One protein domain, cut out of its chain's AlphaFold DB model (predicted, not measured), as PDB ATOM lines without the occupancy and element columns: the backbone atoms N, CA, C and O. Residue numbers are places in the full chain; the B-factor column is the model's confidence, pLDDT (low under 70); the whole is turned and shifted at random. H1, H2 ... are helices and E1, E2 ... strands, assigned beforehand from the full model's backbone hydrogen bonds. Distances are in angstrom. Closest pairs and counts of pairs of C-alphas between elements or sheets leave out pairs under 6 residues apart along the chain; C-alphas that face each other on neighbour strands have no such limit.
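What this domain is: This is residues 14 to 84 of the 295 residues of the protein "Taspase 1" of Rousettus aegyptiacus (UniProt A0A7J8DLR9). A small sheet of three strands forms a wall with both helices over one face and no named helix over the other; H1 runs slantwise over E1 and E2, while H2 stands up from the sheet over E3. A loop between H1 and E3 sticks out at residues 52 to 57. The printed part has 71 residues, with elements in the order E1, E2, H1, E3, H2; the sheet order is E1, E2, E3, mixed, and the class is mixed, helices and strands. The whole is compact, with a radius of gyration of the C-alphas of 12.1 A and spans of 39 by 27 by 18 A.

Where its parts are: The sheet's inner strand is E2, residues 25 to 31, 16.9 A from first to last C-alpha. Its edge strands are E1, residues 14 to 19, 17.8 A long from C-alpha 14 at (121.665, 80.394, 159.127), and E3, residues 62 to 64, 7.0 A long. H1 is residues 37 to 49, 19.0 A long, beginning at C-alpha 37 at (120.829, 84.846, 164.386). H2 is residues 65 to 74, 14.5 A long, ending at C-alpha 74 at (129.923, 96.196, 166.533).

How they stand to each other: E1 and E2 form a hairpin, antiparallel at 174 degrees, with N 15 and O 28 at 2.9 A and N 28 and O 15 at 2.8 A, within hydrogen-bond range. E2 and E3 are parallel at 7 degrees, with N 29 and O 63 at 3.1 A and N 63 and O 27 at 3.2 A, also within that range. E1 and E3 are apart. E2, H1 and E3 make a strand-helix-strand unit, two parallel neighbour strands with a helix between, and its crossover is left-handed. H1 is on the sheet at a height over the sheet of 6.2 A, over E1 and E2, slantwise to the strands at 36 degrees to E2 on the local plane; the closest C-alphas of H1 and E2 are those of Ala 41 and Ala 27, 4.3 A apart. H2 is on the same face at a height of 7.2 A, over E3, and stands up from the sheet, its line rising 66 degrees out of the local plane. The closest C-alphas of H2 and E2 are those of Gly 65 and Leu 31, 4.9 A apart. H1 and H2 are close but not clearly touching, with the C-alphas of Val 40 and Ala 72 closest at 5.9 A; they run the same way at a steep tilt of 68 degrees, only just short of about perpendicular. In H1 and H2 every O i to N i+4 pair is within hydrogen-bond range.

The domain as a whole: The two C-alphas farthest apart, those of Gly 56 and Asn 83, are 40.9 A apart. The printed part has no cut. The link from H1 to E3, 12 residues, is long, and the other links are tight. No printed residue is under 70 in pLDDT; the mean of the printed part is 97.1.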
ATOM      1  N   ASP A  14     122.120  79.682 160.312       98.88
ATOM      2  CA  ASP A  14     121.665  80.394 159.127       98.88
ATOM      3  C   ASP A  14     120.328  81.070 159.456       98.88
ATOM      4  O   ASP A  14     119.456  80.449 160.073       98.88
ATOM      5  N   ALA A  15     120.148  82.337 159.088       98.94
ATOM      6  CA  ALA A  15     118.881  83.039 159.281       98.94
ATOM      7  C   ALA A  15     118.696  84.179 158.286       98.94
ATOM      8  O   ALA A  15     119.662  84.828 157.888       98.94
ATOM      9  N   SER A  16     117.444  84.465 157.948       98.94
ATOM     10  CA  SER A  16     117.077  85.576 157.077       98.94
ATOM     11  C   SER A  16     115.702  86.139 157.411       98.94
ATOM     12  O   SER A  16     114.893  85.497 158.086       98.94
ATOM     13  N   ILE A  17     115.475  87.376 156.978       98.94
ATOM     14  CA  ILE A  17     114.220  88.110 157.124       98.94
ATOM     15  C   ILE A  17     114.012  89.025 155.918       98.94
ATOM     16  O   ILE A  17     114.969  89.590 155.380       98.94
ATOM     17  N   MET A  18     112.756  89.169 155.507       98.94
ATOM     18  CA  MET A  18     112.332  90.037 154.415       98.94
ATOM     19  C   MET A  18     111.122  90.877 154.835       98.94
ATOM     20  O   MET A  18     110.214  90.373 155.501       98.94
ATOM     21  N   ASP A  19     111.124  92.146 154.433       98.94
ATOM     22  CA  ASP A  19     110.022  93.092 154.628       98.94
ATOM     23  C   ASP A  19     109.277  93.311 153.307       98.94
ATOM     24  O   ASP A  19     109.867  93.779 152.335       98.94
ATOM     25  N   GLY A  20     107.976  93.021 153.282       98.75
ATOM     26  CA  GLY A  20     107.145  93.157 152.091       98.75
ATOM     27  C   GLY A  20     106.885  94.602 151.678       98.75
ATOM     28  O   GLY A  20     106.638  94.853 150.501       98.75
ATOM     29  N   LYS A  21     106.982  95.571 152.600       98.50
ATOM     30  CA  LYS A  21     106.725  96.987 152.297       98.50
ATOM     31  C   LYS A  21     107.881  97.639 151.544       98.50
ATOM     32  O   LYS A  21     107.661  98.317 150.546       98.50
ATOM     33  N   SER A  22     109.105  97.469 152.039       98.31
ATOM     34  CA  SER A  22     110.309  98.042 151.420       98.31
ATOM     35  C   SER A  22     111.024  97.098 150.458       98.31
ATOM     36  O   SER A  22     111.942  97.535 149.765       98.31
ATOM     37  N   LEU A  23     110.642  95.816 150.443       98.50
ATOM     38  CA  LEU A  23     111.316  94.730 149.724       98.50
ATOM     39  C   LEU A  23     112.776  94.506 150.158       98.50
ATOM     40  O   LEU A  23     113.528  93.811 149.474       98.50
ATOM     41  N   ASN A  24     113.201  95.078 151.292       98.62
ATOM     42  CA  ASN A  24     114.536  94.840 151.830       98.62
ATOM     43  C   ASN A  24     114.661  93.449 152.448       98.62
ATOM     44  O   ASN A  24     113.706  92.860 152.959       98.62
ATOM     45  N   PHE A  25     115.900  92.970 152.450       98.88
ATOM     46  CA  PHE A  25     116.288  91.661 152.937       98.88
ATOM     47  C   PHE A  25     117.534  91.771 153.810       98.88
ATOM     48  O   PHE A  25     118.434  92.566 153.530       98.88
ATOM     49  N   GLY A  26     117.596  90.944 154.846       98.88
ATOM     50  CA  GLY A  26     118.783  90.773 155.669       98.88
ATOM     51  C   GLY A  26     118.998  89.303 155.997       98.88
ATOM     52  O   GLY A  26     118.041  88.587 156.289       98.88
ATOM     53  N   ALA A  27     120.250  88.851 155.962       98.94
ATOM     54  CA  ALA A  27     120.602  87.465 156.232       98.94
ATOM     55  C   ALA A  27     121.985  87.290 156.854       98.94
ATOM     56  O   ALA A  27     122.905  88.087 156.654       98.94
ATOM     57  N   VAL A  28     122.133  86.175 157.559       98.94
ATOM     58  CA  VAL A  28     123.402  85.668 158.068       98.94
ATOM     59  C   VAL A  28     123.538  84.181 157.786       98.94
ATOM     60  O   VAL A  28     122.551  83.449 157.842       98.94
ATOM     61  N   GLY A  29     124.757  83.733 157.493       98.81
ATOM     62  CA  GLY A  29     125.055  82.328 157.214       98.81
ATOM     63  C   GLY A  29     126.316  81.867 157.929       98.81
ATOM     64  O   GLY A  29     127.234  82.657 158.151       98.81
ATOM     65  N   ALA A  30     126.357  80.596 158.316       98.62
ATOM     66  CA  ALA A  30     127.450  80.031 159.107       98.62
ATOM     67  C   ALA A  30     127.822  80.896 160.338       98.62
ATOM     68  O   ALA A  30     128.989  81.033 160.699       98.62
ATOM     69  N   LEU A  31     126.831  81.540 160.965       98.69
ATOM     70  CA  LEU A  31     127.045  82.448 162.088       98.69
ATOM     71  C   LEU A  31     127.160  81.655 163.389       98.69
ATOM     72  O   LEU A  31     126.222  80.967 163.793       98.69
ATOM     73  N   SER A  32     128.278  81.810 164.086       98.06
ATOM     74  CA  SER A  32     128.494  81.266 165.423       98.06
ATOM     75  C   SER A  32     128.555  82.392 166.465       98.06
ATOM     76  O   SER A  32     128.577  83.579 166.136       98.06
ATOM     77  N   GLY A  33     128.503  82.040 167.751       97.44
ATOM     78  CA  GLY A  33     128.732  82.997 168.841       97.44
ATOM     79  C   GLY A  33     127.642  84.055 169.066       97.44
ATOM     80  O   GLY A  33     127.836  84.924 169.909       97.44
ATOM     81  N   ILE A  34     126.492  83.995 168.382       98.25
ATOM     82  CA  ILE A  34     125.348  84.902 168.587       98.25
ATOM     83  C   ILE A  34     124.110  84.107 169.008       98.25
ATOM     84  O   ILE A  34     123.746  83.113 168.379       98.25
ATOM     85  N   LYS A  35     123.422  84.557 170.068       97.25
ATOM     86  CA  LYS A  35     122.258  83.847 170.631       97.25
ATOM     87  C   LYS A  35     121.078  83.768 169.658       97.25
ATOM     88  O   LYS A  35     120.404  82.739 169.593       97.25
ATOM     89  N   ASN A  36     120.829  84.862 168.938       98.12
ATOM     90  CA  ASN A  36     119.666  85.067 168.079       98.12
ATOM     91  C   ASN A  36     120.110  85.494 166.665       98.12
ATOM     92  O   ASN A  36     120.173  86.691 166.387       98.12
ATOM     93  N   PRO A  37     120.407  84.544 165.759       98.56
ATOM     94  CA  PRO A  37     120.829  84.846 164.386       98.56
ATOM     95  C   PRO A  37     119.859  85.765 163.628       98.56
ATOM     96  O   PRO A  37     120.284  86.717 162.976       98.56
ATOM     97  N   VAL A  38     118.546  85.557 163.800       98.75
ATOM     98  CA  VAL A  38     117.499  86.398 163.190       98.75
ATOM     99  C   VAL A  38     117.576  87.870 163.619       98.75
ATOM    100  O   VAL A  38     117.214  88.752 162.848       98.75
ATOM    101  N   SER A  39     118.100  88.177 164.812       98.75
ATOM    102  CA  SER A  39     118.293  89.567 165.251       98.75
ATOM    103  C   SER A  39     119.393  90.271 164.454       98.75
ATOM    104  O   SER A  39     119.279  91.469 164.202       98.75
ATOM    105  N   VAL A  40     120.427  89.540 164.021       98.81
ATOM    106  CA  VAL A  40     121.479  90.077 163.142       98.81
ATOM    107  C   VAL A  40     120.928  90.300 161.739       98.81
ATOM    108  O   VAL A  40     121.103  91.383 161.187       98.81
ATOM    109  N   ALA A  41     120.188  89.324 161.207       98.88
ATOM    110  CA  ALA A  41     119.495  89.445 159.925       98.88
ATOM    111  C   ALA A  41     118.540  90.656 159.904       98.88
ATOM    112  O   ALA A  41     118.603  91.482 158.998       98.88
ATOM    113  N   ASN A  42     117.728  90.836 160.952       98.81
ATOM    114  CA  ASN A  42     116.851  91.999 161.098       98.81
ATOM    115  C   ASN A  42     117.634  93.312 161.177       98.81
ATOM    116  O   ASN A  42     117.261  94.296 160.547       98.81
ATOM    117  N   ARG A  43     118.750  93.341 161.916       98.69
ATOM    118  CA  ARG A  43     119.574  94.548 161.994       98.69
ATOM    119  C   ARG A  43     120.185  94.903 160.635       98.69
ATOM    120  O   ARG A  43     120.201  96.083 160.309       98.69
ATOM    121  N   LEU A  44     120.627  93.921 159.840       98.75
ATOM    122  CA  LEU A  44     121.103  94.144 158.466       98.75
ATOM    123  C   LEU A  44     120.007  94.756 157.586       98.75
ATOM    124  O   LEU A  44     120.262  95.752 156.913       98.75
ATOM    125  N   LEU A  45     118.781  94.225 157.661       98.62
ATOM    126  CA  LEU A  45     117.617  94.779 156.962       98.62
ATOM    127  C   LEU A  45     117.379  96.246 157.357       98.62
ATOM    128  O   LEU A  45     117.266  97.108 156.484       98.62
ATOM    129  N   CYS A  46     117.362  96.555 158.658       98.38
ATOM    130  CA  CYS A  46     117.162  97.921 159.145       98.38
ATOM    131  C   CYS A  46     118.282  98.882 158.715       98.38
ATOM    132  O   CYS A  46     117.998 100.027 158.376       98.38
ATOM    133  N   GLU A  47     119.553  98.459 158.733       97.62
ATOM    134  CA  GLU A  47     120.658  99.290 158.224       97.62
ATOM    135  C   GLU A  47     120.548  99.496 156.702       97.62
ATOM    136  O   GLU A  47     120.799 100.599 156.222       97.62
ATOM    137  N   GLY A  48     120.089  98.486 155.952       96.94
ATOM    138  CA  GLY A  48     119.776  98.595 154.522       96.94
ATOM    139  C   GLY A  48     118.730  99.672 154.214       96.94
ATOM    140  O   GLY A  48     118.896 100.465 153.286       96.94
ATOM    141  N   GLN A  49     117.692  99.771 155.049       96.12
ATOM    142  CA  GLN A  49     116.627 100.772 154.918       96.12
ATOM    143  C   GLN A  49     117.080 102.212 155.202       96.12
ATOM    144  O   GLN A  49     116.442 103.151 154.725       96.12
ATOM    145  N   LYS A  50     118.185 102.423 155.932       95.75
ATOM    146  CA  LYS A  50     118.730 103.774 156.177       95.75
ATOM    147  C   LYS A  50     119.367 104.398 154.932       95.75
ATOM    148  O   LYS A  50     119.668 105.591 154.937       95.75
ATOM    149  N   GLY A  51     119.559 103.619 153.868       90.19
ATOM    150  CA  GLY A  51     120.099 104.081 152.596       90.19
ATOM    151  C   GLY A  51     121.599 103.832 152.454       90.19
ATOM    152  O   GLY A  51     122.158 102.890 153.008       90.19
ATOM    153  N   LYS A  52     122.263 104.649 151.633       91.38
ATOM    154  CA  LYS A  52     123.673 104.442 151.273       91.38
ATOM    155  C   LYS A  52     124.607 104.740 152.449       91.38
ATOM    156  O   LYS A  52     124.454 105.740 153.144       91.38
ATOM    157  N   LEU A  53     125.638 103.915 152.596       90.31
ATOM    158  CA  LEU A  53     126.778 104.164 153.474       90.31
ATOM    159  C   LEU A  53     127.686 105.268 152.907       90.31
ATOM    160  O   LEU A  53     127.519 105.748 151.779       90.31
ATOM    161  N   SER A  54     128.723 105.619 153.672       88.56
ATOM    162  CA  SER A  54     129.804 106.513 153.245       88.56
ATOM    163  C   SER A  54     130.360 106.114 151.873       88.56
ATOM    164  O   SER A  54     130.546 104.923 151.588       88.56
ATOM    165  N   ALA A  55     130.642 107.126 151.047       91.56
ATOM    166  CA  ALA A  55     131.030 106.987 149.641       91.56
ATOM    167  C   ALA A  55     129.958 106.338 148.738       91.56
ATOM    168  O   ALA A  55     130.277 105.770 147.700       91.56
ATOM    169  N   GLY A  56     128.678 106.410 149.122       93.12
ATOM    170  CA  GLY A  56     127.566 105.946 148.288       93.12
ATOM    171  C   GLY A  56     127.432 104.422 148.198       93.12
ATOM    172  O   GLY A  56     126.716 103.930 147.325       93.12
ATOM    173  N   ARG A  57     128.113 103.678 149.076       95.31
ATOM    174  CA  ARG A  57     128.119 102.209 149.076       95.31
ATOM    175  C   ARG A  57     126.780 101.655 149.558       95.31
ATOM    176  O   ARG A  57     126.182 102.194 150.484       95.31
ATOM    177  N   ILE A  58     126.327 100.565 148.950       95.19
ATOM    178  CA  ILE A  58     125.117  99.854 149.377       95.19
ATOM    179  C   ILE A  58     125.452  99.045 150.645       95.19
ATOM    180  O   ILE A  58     126.480  98.358 150.644       95.19
ATOM    181  N   PRO A  59     124.655  99.132 151.731       97.12
ATOM    182  CA  PRO A  59     124.845  98.291 152.911       97.12
ATOM    183  C   PRO A  59     124.781  96.790 152.575       97.12
ATOM    184  O   PRO A  59     124.039  96.398 151.673       97.12
ATOM    185  N   PRO A  60     125.530  95.930 153.285       98.19
ATOM    186  CA  PRO A  60     125.456  94.491 153.065       98.19
ATOM    187  C   PRO A  60     124.083  93.948 153.484       98.19
ATOM    188  O   PRO A  60     123.620  94.220 154.587       98.19
ATOM    189  N   CYS A  61     123.460  93.133 152.631       98.50
ATOM    190  CA  CYS A  61     122.233  92.399 152.964       98.50
ATOM    191  C   CYS A  61     122.502  90.955 153.422       98.50
ATOM    192  O   CYS A  61     121.610  90.306 153.960       98.50
ATOM    193  N   PHE A  62     123.722  90.444 153.232       98.88
ATOM    194  CA  PHE A  62     124.109  89.091 153.618       98.88
ATOM    195  C   PHE A  62     125.560  89.066 154.106       98.88
ATOM    196  O   PHE A  62     126.462  89.509 153.394       98.88
ATOM    197  N   LEU A  63     125.785  88.560 155.321       98.88
ATOM    198  CA  LEU A  63     127.115  88.369 155.908       98.88
ATOM    199  C   LEU A  63     127.273  86.935 156.413       98.88
ATOM    200  O   LEU A  63     126.304  86.311 156.838       98.88
ATOM    201  N   VAL A  64     128.503  86.416 156.433       98.88
ATOM    202  CA  VAL A  64     128.774  85.051 156.906       98.88
ATOM    203  C   VAL A  64     129.932  84.968 157.898       98.88
ATOM    204  O   VAL A  64     130.795  85.852 157.934       98.88
ATOM    205  N   GLY A  65     129.948  83.892 158.690       98.50
ATOM    206  CA  GLY A  65     131.067  83.511 159.554       98.50
ATOM    207  C   GLY A  65     131.525  84.613 160.514       98.50
ATOM    208  O   GLY A  65     130.723  85.372 161.061       98.50
ATOM    209  N   GLU A  66     132.843  84.722 160.690       98.50
ATOM    210  CA  GLU A  66     133.473  85.696 161.594       98.50
ATOM    211  C   GLU A  66     133.139  87.153 161.233       98.50
ATOM    212  O   GLU A  66     132.970  87.993 162.115       98.50
ATOM    213  N   GLY A  67     132.992  87.470 159.943       98.69
ATOM    214  CA  GLY A  67     132.608  88.814 159.505       98.69
ATOM    215  C   GLY A  67     131.208  89.201 159.986       98.69
ATOM    216  O   GLY A  67     131.008  90.316 160.465       98.69
ATOM    217  N   ALA A  68     130.255  88.264 159.925       98.81
ATOM    218  CA  ALA A  68     128.911  88.459 160.468       98.81
ATOM    219  C   ALA A  68     128.918  88.579 161.998       98.81
ATOM    220  O   ALA A  68     128.209  89.425 162.544       98.81
ATOM    221  N   TYR A  69     129.732  87.770 162.686       98.75
ATOM    222  CA  TYR A  69     129.888  87.837 164.140       98.75
ATOM    223  C   TYR A  69     130.405  89.208 164.592       98.75
ATOM    224  O   TYR A  69     129.771  89.862 165.422       98.75
ATOM    225  N   ARG A  70     131.510  89.684 164.003       98.69
ATOM    226  CA  ARG A  70     132.078  91.002 164.321       98.69
ATOM    227  C   ARG A  70     131.088  92.117 164.056       98.69
ATOM    228  O   ARG A  70     130.852  92.939 164.931       98.69
ATOM    229  N   TRP A  71     130.448  92.086 162.888       98.75
ATOM    230  CA  TRP A  71     129.434  93.070 162.544       98.75
ATOM    231  C   TRP A  71     128.301  93.100 163.576       98.75
ATOM    232  O   TRP A  71     127.894  94.177 164.003       98.75
ATOM    233  N   ALA A  72     127.826  91.939 164.036       98.62
ATOM    234  CA  ALA A  72     126.794  91.858 165.065       98.62
ATOM    235  C   ALA A  72     127.243  92.507 166.387       98.62
ATOM    236  O   ALA A  72     126.503  93.320 166.949       98.62
ATOM    237  N   VAL A  73     128.458  92.197 166.850       98.38
ATOM    238  CA  VAL A  73     129.037  92.770 168.077       98.38
ATOM    239  C   VAL A  73     129.215  94.285 167.950       98.38
ATOM    240  O   VAL A  73     128.784  95.019 168.840       98.38
ATOM    241  N   ASP A  74     129.742  94.765 166.822       98.31
ATOM    242  CA  ASP A  74     129.923  96.196 166.533       98.31
ATOM    243  C   ASP A  74     128.586  96.959 166.514       98.31
ATOM    244  O   ASP A  74     128.528  98.151 166.811       98.31
ATOM    245  N   HIS A  75     127.486  96.265 166.208       98.06
ATOM    246  CA  HIS A  75     126.130  96.814 166.212       98.06
ATOM    247  C   HIS A  75     125.398  96.597 167.549       98.06
ATOM    248  O   HIS A  75     124.196  96.862 167.637       98.06
ATOM    249  N   GLY A  76     126.097  96.159 168.601       97.81
ATOM    250  CA  GLY A  76     125.556  96.006 169.953       97.81
ATOM    251  C   GLY A  76     124.691  94.760 170.158       97.81
ATOM    252  O   GLY A  76     123.921  94.705 171.115       97.81
ATOM    253  N   ILE A  77     124.780  93.764 169.271       97.94
ATOM    254  CA  ILE A  77     124.082  92.484 169.439       97.94
ATOM    255  C   ILE A  77     124.921  91.589 170.366       97.94
ATOM    256  O   ILE A  77     126.077  91.307 170.043       97.94
ATOM    257  N   PRO A  78     124.376  91.114 171.506       92.00
ATOM    258  CA  PRO A  78     125.156  90.362 172.485       92.00
ATOM    259  C   PRO A  78     125.702  89.039 171.939       92.00
ATOM    260  O   PRO A  78     124.955  88.213 171.397       92.00
ATOM    261  N   SER A  79     126.996  88.808 172.163       96.31
ATOM    262  CA  SER A  79     127.619  87.510 171.927       96.31
ATOM    263  C   SER A  79     127.162  86.477 172.961       96.31
ATOM    264  O   SER A  79     126.724  86.793 174.069       96.31
ATOM    265  N   CYS A  80     127.222  85.208 172.572       94.69
ATOM    266  CA  CYS A  80     126.766  84.075 173.353       94.69
ATOM    267  C   CYS A  80     127.854  82.992 173.378       94.69
ATOM    268  O   CYS A  80     128.156  82.407 172.333       94.69
ATOM    269  N   PRO A  81     128.425  82.696 174.555       92.56
ATOM    270  CA  PRO A  81     129.389  81.619 174.731       92.56
ATOM    271  C   PRO A  81     128.891  80.243 174.233       92.56
ATOM    272  O   PRO A  81     127.717  79.899 174.436       92.56
ATOM    273  N   PRO A  82     129.768  79.394 173.655       88.81
ATOM    274  CA  PRO A  82     129.387  78.073 173.139       88.81
ATOM    275  C   PRO A  82     128.716  77.152 174.168       88.81
ATOM    276  O   PRO A  82     127.807  76.400 173.825       88.81
ATOM    277  N   ASN A  83     129.108  77.230 175.443       89.50
ATOM    278  CA  ASN A  83     128.528  76.434 176.532       89.50
ATOM    279  C   ASN A  83     127.071  76.805 176.861       89.50
ATOM    280  O   ASN A  83     126.368  75.995 177.456       89.50
ATOM    281  N   ILE A  84     126.621  78.007 176.485       92.19
ATOM    282  CA  ILE A  84     125.220  78.435 176.610       92.19
ATOM    283  C   ILE A  84     124.427  78.023 175.362       92.19
ATOM    284  O   ILE A  84     123.257  77.655 175.448       92.19
TER     285      ILE A  84